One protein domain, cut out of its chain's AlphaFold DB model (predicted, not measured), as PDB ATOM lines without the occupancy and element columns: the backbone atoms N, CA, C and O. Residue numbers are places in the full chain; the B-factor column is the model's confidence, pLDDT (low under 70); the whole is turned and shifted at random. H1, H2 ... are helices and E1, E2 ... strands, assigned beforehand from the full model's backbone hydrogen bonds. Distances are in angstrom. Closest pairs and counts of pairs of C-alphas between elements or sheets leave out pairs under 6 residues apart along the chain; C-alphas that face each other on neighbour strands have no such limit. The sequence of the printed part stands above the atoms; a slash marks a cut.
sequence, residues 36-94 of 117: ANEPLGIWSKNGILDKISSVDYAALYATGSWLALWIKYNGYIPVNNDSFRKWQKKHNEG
ATOM      1  N   ALA A  36     -26.484  -0.395 -11.216       81.44
ATOM      2  CA  ALA A  36     -25.818   0.583 -10.345       81.44
ATOM      3  C   ALA A  36     -24.839  -0.035  -9.327       81.44
ATOM      4  O   ALA A  36     -23.886   0.623  -8.907       81.44
ATOM      5  N   ASN A  37     -25.070  -1.289  -8.929       85.69
ATOM      6  CA  ASN A  37     -24.438  -1.890  -7.749       85.69
ATOM      7  C   ASN A  37     -23.371  -2.943  -8.068       85.69
ATOM      8  O   ASN A  37     -22.890  -3.595  -7.142       85.69
ATOM      9  N   GLU A  38     -22.991  -3.129  -9.331       88.06
ATOM     10  CA  GLU A  38     -21.930  -4.084  -9.653       88.06
ATOM     11  C   GLU A  38     -20.590  -3.604  -9.073       88.06
ATOM     12  O   GLU A  38     -20.245  -2.423  -9.211       88.06
ATOM     13  N   PRO A  39     -19.846  -4.484  -8.380       89.00
ATOM     14  CA  PRO A  39     -18.572  -4.129  -7.779       89.00
ATOM     15  C   PRO A  39     -17.467  -4.047  -8.838       89.00
ATOM     16  O   PRO A  39     -17.234  -4.989  -9.589       89.00
ATOM     17  N   LEU A  40     -16.722  -2.943  -8.822       87.81
ATOM     18  CA  LEU A  40     -15.561  -2.678  -9.680       87.81
ATOM     19  C   LEU A  40     -14.226  -2.873  -8.946       87.81
ATOM     20  O   LEU A  40     -13.157  -2.577  -9.478       87.81
ATOM     21  N   GLY A  41     -14.281  -3.363  -7.707       92.12
ATOM     22  CA  GLY A  41     -13.124  -3.644  -6.860       92.12
ATOM     23  C   GLY A  41     -12.986  -2.671  -5.692       92.12
ATOM     24  O   GLY A  41     -13.866  -1.854  -5.422       92.12
ATOM     25  N   ILE A  42     -11.859  -2.766  -4.988       95.88
ATOM     26  CA  ILE A  42     -11.537  -1.924  -3.831       95.88
ATOM     27  C   ILE A  42     -10.307  -1.080  -4.163       95.88
ATOM     28  O   ILE A  42      -9.228  -1.610  -4.425       95.88
ATOM     29  N   TRP A  43     -10.494   0.238  -4.189       95.25
ATOM     30  CA  TRP A  43      -9.572   1.194  -4.793       95.25
ATOM     31  C   TRP A  43      -9.025   2.155  -3.748       95.25
ATOM     32  O   TRP A  43      -9.724   2.548  -2.816       95.25
ATOM     33  N   SER A  44      -7.788   2.589  -3.950       94.62
ATOM     34  CA  SER A  44      -7.178   3.721  -3.261       94.62
ATOM     35  C   SER A  44      -6.385   4.566  -4.255       94.62
ATOM     36  O   SER A  44      -6.212   4.203  -5.419       94.62
ATOM     37  N   LYS A  45      -5.817   5.677  -3.780       91.94
ATOM     38  CA  LYS A  45      -4.856   6.466  -4.568       91.94
ATOM     39  C   LYS A  45      -3.593   5.681  -4.950       91.94
ATOM     40  O   LYS A  45      -2.896   6.090  -5.868       91.94
ATOM     41  N   ASN A  46      -3.307   4.578  -4.255       92.69
ATOM     42  CA  ASN A  46      -2.119   3.753  -4.467       92.69
ATOM     43  C   ASN A  46      -2.387   2.542  -5.378       92.69
ATOM     44  O   ASN A  46      -1.473   1.758  -5.617       92.69
ATOM     45  N   GLY A  47      -3.618   2.376  -5.876       92.44
ATOM     46  CA  GLY A  47      -3.996   1.282  -6.770       92.44
ATOM     47  C   GLY A  47      -5.228   0.510  -6.303       92.44
ATOM     48  O   GLY A  47      -6.013   0.982  -5.478       92.44
ATOM     49  N   ILE A  48      -5.390  -0.690  -6.859       94.69
ATOM     50  CA  ILE A  48      -6.531  -1.584  -6.634       94.69
ATOM     51  C   ILE A  48      -6.041  -2.814  -5.868       94.69
ATOM     52  O   ILE A  48      -4.962  -3.333  -6.158       94.69
ATOM     53  N   LEU A  49      -6.825  -3.280  -4.894       96.69
ATOM     54  CA  LEU A  49      -6.516  -4.520  -4.186       96.69
ATOM     55  C   LEU A  49      -6.590  -5.730  -5.121       96.69
ATOM     56  O   LEU A  49      -7.503  -5.862  -5.935       96.69
ATOM     57  N   ASP A  50      -5.658  -6.664  -4.940       95.25
ATOM     58  CA  ASP A  50      -5.734  -7.975  -5.569       95.25
ATOM     59  C   ASP A  50      -6.939  -8.781  -5.045       95.25
ATOM     60  O   ASP A  50      -7.633  -8.398  -4.094       95.25
ATOM     61  N   LYS A  51      -7.196  -9.933  -5.667       92.56
ATOM     62  CA  LYS A  51      -8.361 -10.764  -5.352       92.56
ATOM     63  C   LYS A  51      -8.350 -11.302  -3.918       92.56
ATOM     64  O   LYS A  51      -9.407 -11.349  -3.295       92.56
ATOM     65  N   ILE A  52      -7.192 -11.701  -3.393       95.38
ATOM     66  CA  ILE A  52      -7.064 -12.255  -2.037       95.38
ATOM     67  C   ILE A  52      -7.303 -11.136  -1.022       95.38
ATOM     68  O   ILE A  52      -8.133 -11.280  -0.124       95.38
ATOM     69  N   SER A  53      -6.647  -9.992  -1.220       96.50
ATOM     70  CA  SER A  53      -6.817  -8.807  -0.376       96.50
ATOM     71  C   SER A  53      -8.250  -8.271  -0.400       96.50
ATOM     72  O   SER A  53      -8.765  -7.841   0.629       96.50
ATOM     73  N   SER A  54      -8.919  -8.335  -1.553       96.19
ATOM     74  CA  SER A  54     -10.312  -7.905  -1.703       96.19
ATOM     75  C   SER A  54     -11.290  -8.784  -0.921       96.19
ATOM     76  O   SER A  54     -12.253  -8.269  -0.357       96.19
ATOM     77  N   VAL A  55     -11.048 -10.099  -0.860       95.56
ATOM     78  CA  VAL A  55     -11.873 -11.029  -0.068       95.56
ATOM     79  C   VAL A  55     -11.717 -10.754   1.426       95.56
ATOM     80  O   VAL A  55     -12.719 -10.677   2.135       95.56
ATOM     81  N   ASP A  56     -10.486 -10.557   1.900       97.12
ATOM     82  CA  ASP A  56     -10.227 -10.227   3.305       97.12
ATOM     83  C   ASP A  56     -10.854  -8.881   3.701       97.12
ATOM     84  O   ASP A  56     -11.569  -8.798   4.700       97.12
ATOM     85  N   TYR A  57     -10.689  -7.849   2.865       97.00
ATOM     86  CA  TYR A  57     -11.368  -6.565   3.050       97.00
ATOM     87  C   TYR A  57     -12.888  -6.742   3.141       97.00
ATOM     88  O   TYR A  57     -13.515  -6.213   4.057       97.00
ATOM     89  N   ALA A  58     -13.492  -7.483   2.206       94.75
ATOM     90  CA  ALA A  58     -14.939  -7.686   2.169       94.75
ATOM     91  C   ALA A  58     -15.451  -8.401   3.428       94.75
ATOM     92  O   ALA A  58     -16.501  -8.027   3.949       94.75
ATOM     93  N   ALA A  59     -14.698  -9.374   3.949       95.94
ATOM     94  CA  ALA A  59     -15.024 -10.044   5.202       95.94
ATOM     95  C   ALA A  59     -15.007  -9.064   6.387       95.94
ATOM     96  O   ALA A  59     -15.999  -8.969   7.106       95.94
ATOM     97  N   LEU A  60     -13.933  -8.281   6.539       96.75
ATOM     98  CA  LEU A  60     -13.816  -7.283   7.609       96.75
ATOM     99  C   LEU A  60     -14.889  -6.185   7.510       96.75
ATOM    100  O   LEU A  60     -15.370  -5.685   8.529       96.75
ATOM    101  N   TYR A  61     -15.271  -5.809   6.289       94.06
ATOM    102  CA  TYR A  61     -16.337  -4.844   6.025       94.06
ATOM    103  C   TYR A  61     -17.709  -5.401   6.406       94.06
ATOM    104  O   TYR A  61     -18.480  -4.724   7.084       94.06
ATOM    105  N   ALA A  62     -17.999  -6.650   6.035       94.38
ATOM    106  CA  ALA A  62     -19.253  -7.318   6.370       94.38
ATOM    107  C   ALA A  62     -19.433  -7.516   7.885       94.38
ATOM    108  O   ALA A  62     -20.554  -7.438   8.384       94.38
ATOM    109  N   THR A  63     -18.344  -7.734   8.629       96.50
ATOM    110  CA  THR A  63     -18.369  -7.875  10.094       96.50
ATOM    111  C   THR A  63     -18.316  -6.544  10.845       96.50
ATOM    112  O   THR A  63     -18.351  -6.540  12.074       96.50
ATOM    113  N   GLY A  64     -18.209  -5.406  10.146       95.56
ATOM    114  CA  GLY A  64     -18.087  -4.085  10.770       95.56
ATOM    115  C   GLY A  64     -16.791  -3.900  11.569       95.56
ATOM    116  O   GLY A  64     -16.748  -3.126  12.525       95.56
ATOM    117  N   SER A  65     -15.721  -4.614  11.209       96.75
ATOM    118  CA  SER A  65     -14.422  -4.582  11.892       96.75
ATOM    119  C   SER A  65     -13.607  -3.337  11.510       96.75
ATOM    120  O   SER A  65     -12.497  -3.429  10.981       96.75
ATOM    121  N   TRP A  66     -14.153  -2.150  11.794       94.12
ATOM    122  CA  TRP A  66     -13.644  -0.860  11.310       94.12
ATOM    123  C   TRP A  66     -12.200  -0.555  11.716       94.12
ATOM    124  O   TRP A  66     -11.441  -0.035  10.903       94.12
ATOM    125  N   LEU A  67     -11.787  -0.917  12.938       96.56
ATOM    126  CA  LEU A  67     -10.404  -0.712  13.387       96.56
ATOM    127  C   LEU A  67      -9.413  -1.551  12.566       96.56
ATOM    128  O   LEU A  67      -8.373  -1.046  12.156       96.56
ATOM    129  N   ALA A  68      -9.749  -2.812  12.282       96.56
ATOM    130  CA  ALA A  68      -8.908  -3.689  11.470       96.56
ATOM    131  C   ALA A  68      -8.838  -3.208  10.013       96.56
ATOM    132  O   ALA A  68      -7.752  -3.175   9.434       96.56
ATOM    133  N   LEU A  69      -9.969  -2.764   9.450       96.31
ATOM    134  CA  LEU A  69     -10.011  -2.140   8.125       96.31
ATOM    135  C   LEU A  69      -9.132  -0.895   8.054       96.31
ATOM    136  O   LEU A  69      -8.367  -0.746   7.107       96.31
ATOM    137  N   TRP A  70      -9.211  -0.018   9.053       94.62
ATOM    138  CA  TRP A  70      -8.403   1.194   9.075       94.62
ATOM    139  C   TRP A  70      -6.910   0.877   9.184       94.62
ATOM    140  O   TRP A  70      -6.121   1.439   8.439       94.62
ATOM    141  N   ILE A  71      -6.515  -0.060  10.049       96.50
ATOM    142  CA  ILE A  71      -5.101  -0.433  10.209       96.50
ATOM    143  C   ILE A  71      -4.547  -1.082   8.933       96.50
ATOM    144  O   ILE A  71      -3.442  -0.756   8.508       96.50
ATOM    145  N   LYS A  72      -5.294  -2.010   8.326       96.19
ATOM    146  CA  LYS A  72      -4.792  -2.854   7.231       96.19
ATOM    147  C   LYS A  72      -5.010  -2.254   5.840       96.19
ATOM    148  O   LYS A  72      -4.193  -2.460   4.949       96.19
ATOM    149  N   TYR A  73      -6.096  -1.510   5.658       96.62
ATOM    150  CA  TYR A  73      -6.587  -1.042   4.360       96.62
ATOM    151  C   TYR A  73      -6.942   0.451   4.376       96.62
ATOM    152  O   TYR A  73      -7.877   0.886   3.702       96.62
ATOM    153  N   ASN A  74      -6.199   1.262   5.138       95.12
ATOM    154  CA  ASN A  74      -6.426   2.704   5.201       95.12
ATOM    155  C   ASN A  74      -6.485   3.334   3.798       95.12
ATOM    156  O   ASN A  74      -5.583   3.147   2.980       95.12
ATOM    157  N   GLY A  75      -7.534   4.112   3.531       93.62
ATOM    158  CA  GLY A  75      -7.719   4.805   2.255       93.62
ATOM    159  C   GLY A  75      -8.205   3.931   1.095       93.62
ATOM    160  O   GLY A  75      -8.352   4.454  -0.009       93.62
ATOM    161  N   TYR A  76      -8.478   2.643   1.327       96.12
ATOM    162  CA  TYR A  76      -9.138   1.774   0.359       96.12
ATOM    163  C   TYR A  76     -10.656   1.771   0.553       96.12
ATOM    164  O   TYR A  76     -11.156   1.591   1.666       96.12
ATOM    165  N   ILE A  77     -11.388   1.937  -0.547       93.62
ATOM    166  CA  ILE A  77     -12.853   1.984  -0.573       93.62
ATOM    167  C   ILE A  77     -13.415   1.062  -1.660       93.62
ATOM    168  O   ILE A  77     -12.812   0.946  -2.730       93.62
ATOM    169  N   PRO A  78     -14.571   0.414  -1.436       93.19
ATOM    170  CA  PRO A  78     -15.258  -0.311  -2.493       93.19
ATOM    171  C   PRO A  78     -15.777   0.680  -3.539       93.19
ATOM    172  O   PRO A  78     -16.406   1.685  -3.208       93.19
ATOM    173  N   VAL A  79     -15.526   0.382  -4.809       92.12
ATOM    174  CA  VAL A  79     -16.041   1.139  -5.949       92.12
ATOM    175  C   VAL A  79     -17.054   0.268  -6.677       92.12
ATOM    176  O   VAL A  79     -16.831  -0.920  -6.897       92.12
ATOM    177  N   ASN A  80     -18.178   0.868  -7.045       91.38
ATOM    178  CA  ASN A  80     -19.214   0.254  -7.863       91.38
ATOM    179  C   ASN A  80     -19.539   1.142  -9.069       91.38
ATOM    180  O   ASN A  80     -19.051   2.274  -9.170       91.38
ATOM    181  N   ASN A  81     -20.395   0.638  -9.956       89.75
ATOM    182  CA  ASN A  81     -20.817   1.360 -11.156       89.75
ATOM    183  C   ASN A  81     -21.361   2.760 -10.842       89.75
ATOM    184  O   ASN A  81     -21.004   3.718 -11.521       89.75
ATOM    185  N   ASP A  82     -22.189   2.920  -9.806       91.00
ATOM    186  CA  ASP A  82     -22.737   4.232  -9.434       91.00
ATOM    187  C   ASP A  82     -21.648   5.224  -8.986       91.00
ATOM    188  O   ASP A  82     -21.629   6.381  -9.414       91.00
ATOM    189  N   SER A  83     -20.689   4.762  -8.179       91.00
ATOM    190  CA  SER A  83     -19.541   5.563  -7.740       91.00
ATOM    191  C   SER A  83     -18.689   6.007  -8.930       91.00
ATOM    192  O   SER A  83     -18.330   7.184  -9.031       91.00
ATOM    193  N   PHE A  84     -18.425   5.091  -9.864       88.06
ATOM    194  CA  PHE A  84     -17.678   5.382 -11.085       88.06
ATOM    195  C   PHE A  84     -18.426   6.364 -11.995       88.06
ATOM    196  O   PHE A  84     -17.861   7.375 -12.402       88.06
ATOM    197  N   ARG A  85     -19.727   6.159 -12.232       88.19
ATOM    198  CA  ARG A  85     -20.562   7.057 -13.050       88.19
ATOM    199  C   ARG A  85     -20.647   8.469 -12.467       88.19
ATOM    200  O   ARG A  85     -20.595   9.449 -13.211       88.19
ATOM    201  N   LYS A  86     -20.747   8.603 -11.139       91.94
ATOM    202  CA  LYS A  86     -20.695   9.909 -10.454       91.94
ATOM    203  C   LYS A  86     -19.353  10.602 -10.673       91.94
ATOM    204  O   LYS A  86     -19.328  11.804 -10.944       91.94
ATOM    205  N   TRP A  87     -18.253   9.856 -10.576       90.94
ATOM    206  CA  TRP A  87     -16.918  10.369 -10.868       90.94
ATOM    207  C   TRP A  87     -16.790  10.796 -12.339       90.94
ATOM    208  O   TRP A  87     -16.403  11.937 -12.594       90.94
ATOM    209  N   GLN A  88     -17.216   9.956 -13.284       90.12
ATOM    210  CA  GLN A  88     -17.210  10.234 -14.724       90.12
ATOM    211  C   GLN A  88     -18.008  11.495 -15.058       90.12
ATOM    212  O   GLN A  88     -17.505  12.374 -15.748       90.12
ATOM    213  N   LYS A  89     -19.218  11.657 -14.504       92.06
ATOM    214  CA  LYS A  89     -20.042  12.862 -14.714       92.06
ATOM    215  C   LYS A  89     -19.354  14.143 -14.230       92.06
ATOM    216  O   LYS A  89     -19.579  15.207 -14.799       92.06
ATOM    217  N   LYS A  90     -18.549  14.056 -13.168       95.94
ATOM    218  CA  LYS A  90     -17.832  15.206 -12.602       95.94
ATOM    219  C   LYS A  90     -16.588  15.580 -13.411       95.94
ATOM    220  O   LYS A  90     -16.285  16.765 -13.502       95.94
ATOM    221  N   HIS A  91     -15.873  14.595 -13.948       92.62
ATOM    222  CA  HIS A  91     -14.588  14.812 -14.625       92.62
ATOM    223  C   HIS A  91     -14.709  14.804 -16.154       92.62
ATOM    224  O   HIS A  91     -13.791  15.241 -16.832       92.62
ATOM    225  N   ASN A  92     -15.856  14.373 -16.692       89.81
ATOM    226  CA  ASN A  92     -16.079  14.142 -18.120       89.81
ATOM    227  C   ASN A  92     -15.040  13.175 -18.725       89.81
ATOM    228  O   ASN A  92     -14.592  13.343 -19.856       89.81
ATOM    229  N   GLU A  93     -14.658  12.169 -17.937       87.69
ATOM    230  CA  GLU A  93     -13.619  11.180 -18.230       87.69
ATOM    231  C   GLU A  93     -14.122   9.764 -17.938       87.69
ATOM    232  O   GLU A  93     -14.981   9.570 -17.080       87.69
ATOM    233  N   GLY A  94     -13.540   8.764 -18.602       80.50
ATOM    234  CA  GLY A  94     -13.987   7.372 -18.520       80.50
ATOM    235  C   GLY A  94     -15.122   7.063 -19.502       80.50
ATOM    236  O   GLY A  94     -15.920   7.930 -19.854       80.50
TER     237      GLY A  94
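AT A GLANCE: This is residues 36 to 94 of the 117 residues of an uncharacterized protein of Xenorhabdus bovienii (strain SS-2004) (UniProt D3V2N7). A short two-stranded antiparallel ribbon, E1 and E2, makes the middle of an elongated shape, with the helical hairpin of H1 and H2 towards one end and H3 towards the other, where residues 86 to 92 stick out free. The strands are joined the long way round, by way of the helical hairpin, and H3 follows E2 directly. The printed part has 59 residues, with three named helices and two named strands in the order E1, H1, H2, E2, H3; the class is mixed, helices and strands. It is only just compact, close to loose, with a radius of gyration of the C-alphas of 12.4 A and spans of 35 by 22 by 19 A.

IN THESE COORDINATES: Find C-alpha 39 at (-18.572, -4.129, -7.779); from there strand E1 runs over residues 39 to 44, 14.6 A from first to last C-alpha. Go on to C-alpha 51 at (-8.361, -10.764, -5.352), where helix H1 begins, residues 51 to 62, 16.4 A long. Helix H2 follows with residues 66 to 73, 9.9 A, and then strand E2 with residues 77 to 80, 9.8 A. Helix H3 takes residues 81 to 91, 15.2 A, and ends at C-alpha 91 at (-14.588, 14.812, -14.625).

HOW THE PARTS SIT: Look first at E1 and E2, antiparallel neighbours with 147 degrees between their directions. C-alphas 42 and 78 face each other at 4.3 A; N 40 and O 79 are within hydrogen-bond range at 2.8 A, as are N 77 and O 43 at 2.9 A. Just after E1, residues 47 to 48 make a short antiparallel pairing with residues 43 to 44 of E1. The closest C-alphas of E1 and H1 are those of Ile 42 and Ser 54, 6.5 A apart, while H1 and E2 are near each other, with 5 pairs of C-alphas within 10 A. H1 touches H2 with its residues 57 to 61 alone, closest at the C-alphas of Leu 60 and Leu 69, 6.4 A. The two form a helical hairpin, at a shallow tilt of 14 degrees, opposite ways. At the other end, the closest C-alphas of E1 and H3 are those of Leu 40 and Asn 81, 6.8 A apart. H3 is apart from H1 and from H2, and E1 is apart from H2. In H1, H2 and H3 every O i to N i+4 pair is within hydrogen-bond range.

THE WHOLE: The two farthest C-alphas, those of Thr 63 and Asn 92, are 35.9 A apart. The printed part has no cut. The links H1 to H2, H2 to E2 and E2 to H3 are tight, E1 to H1 is short, and no link is long. The mean pLDDT of the printed part is 93.1, and no printed residue is under 70.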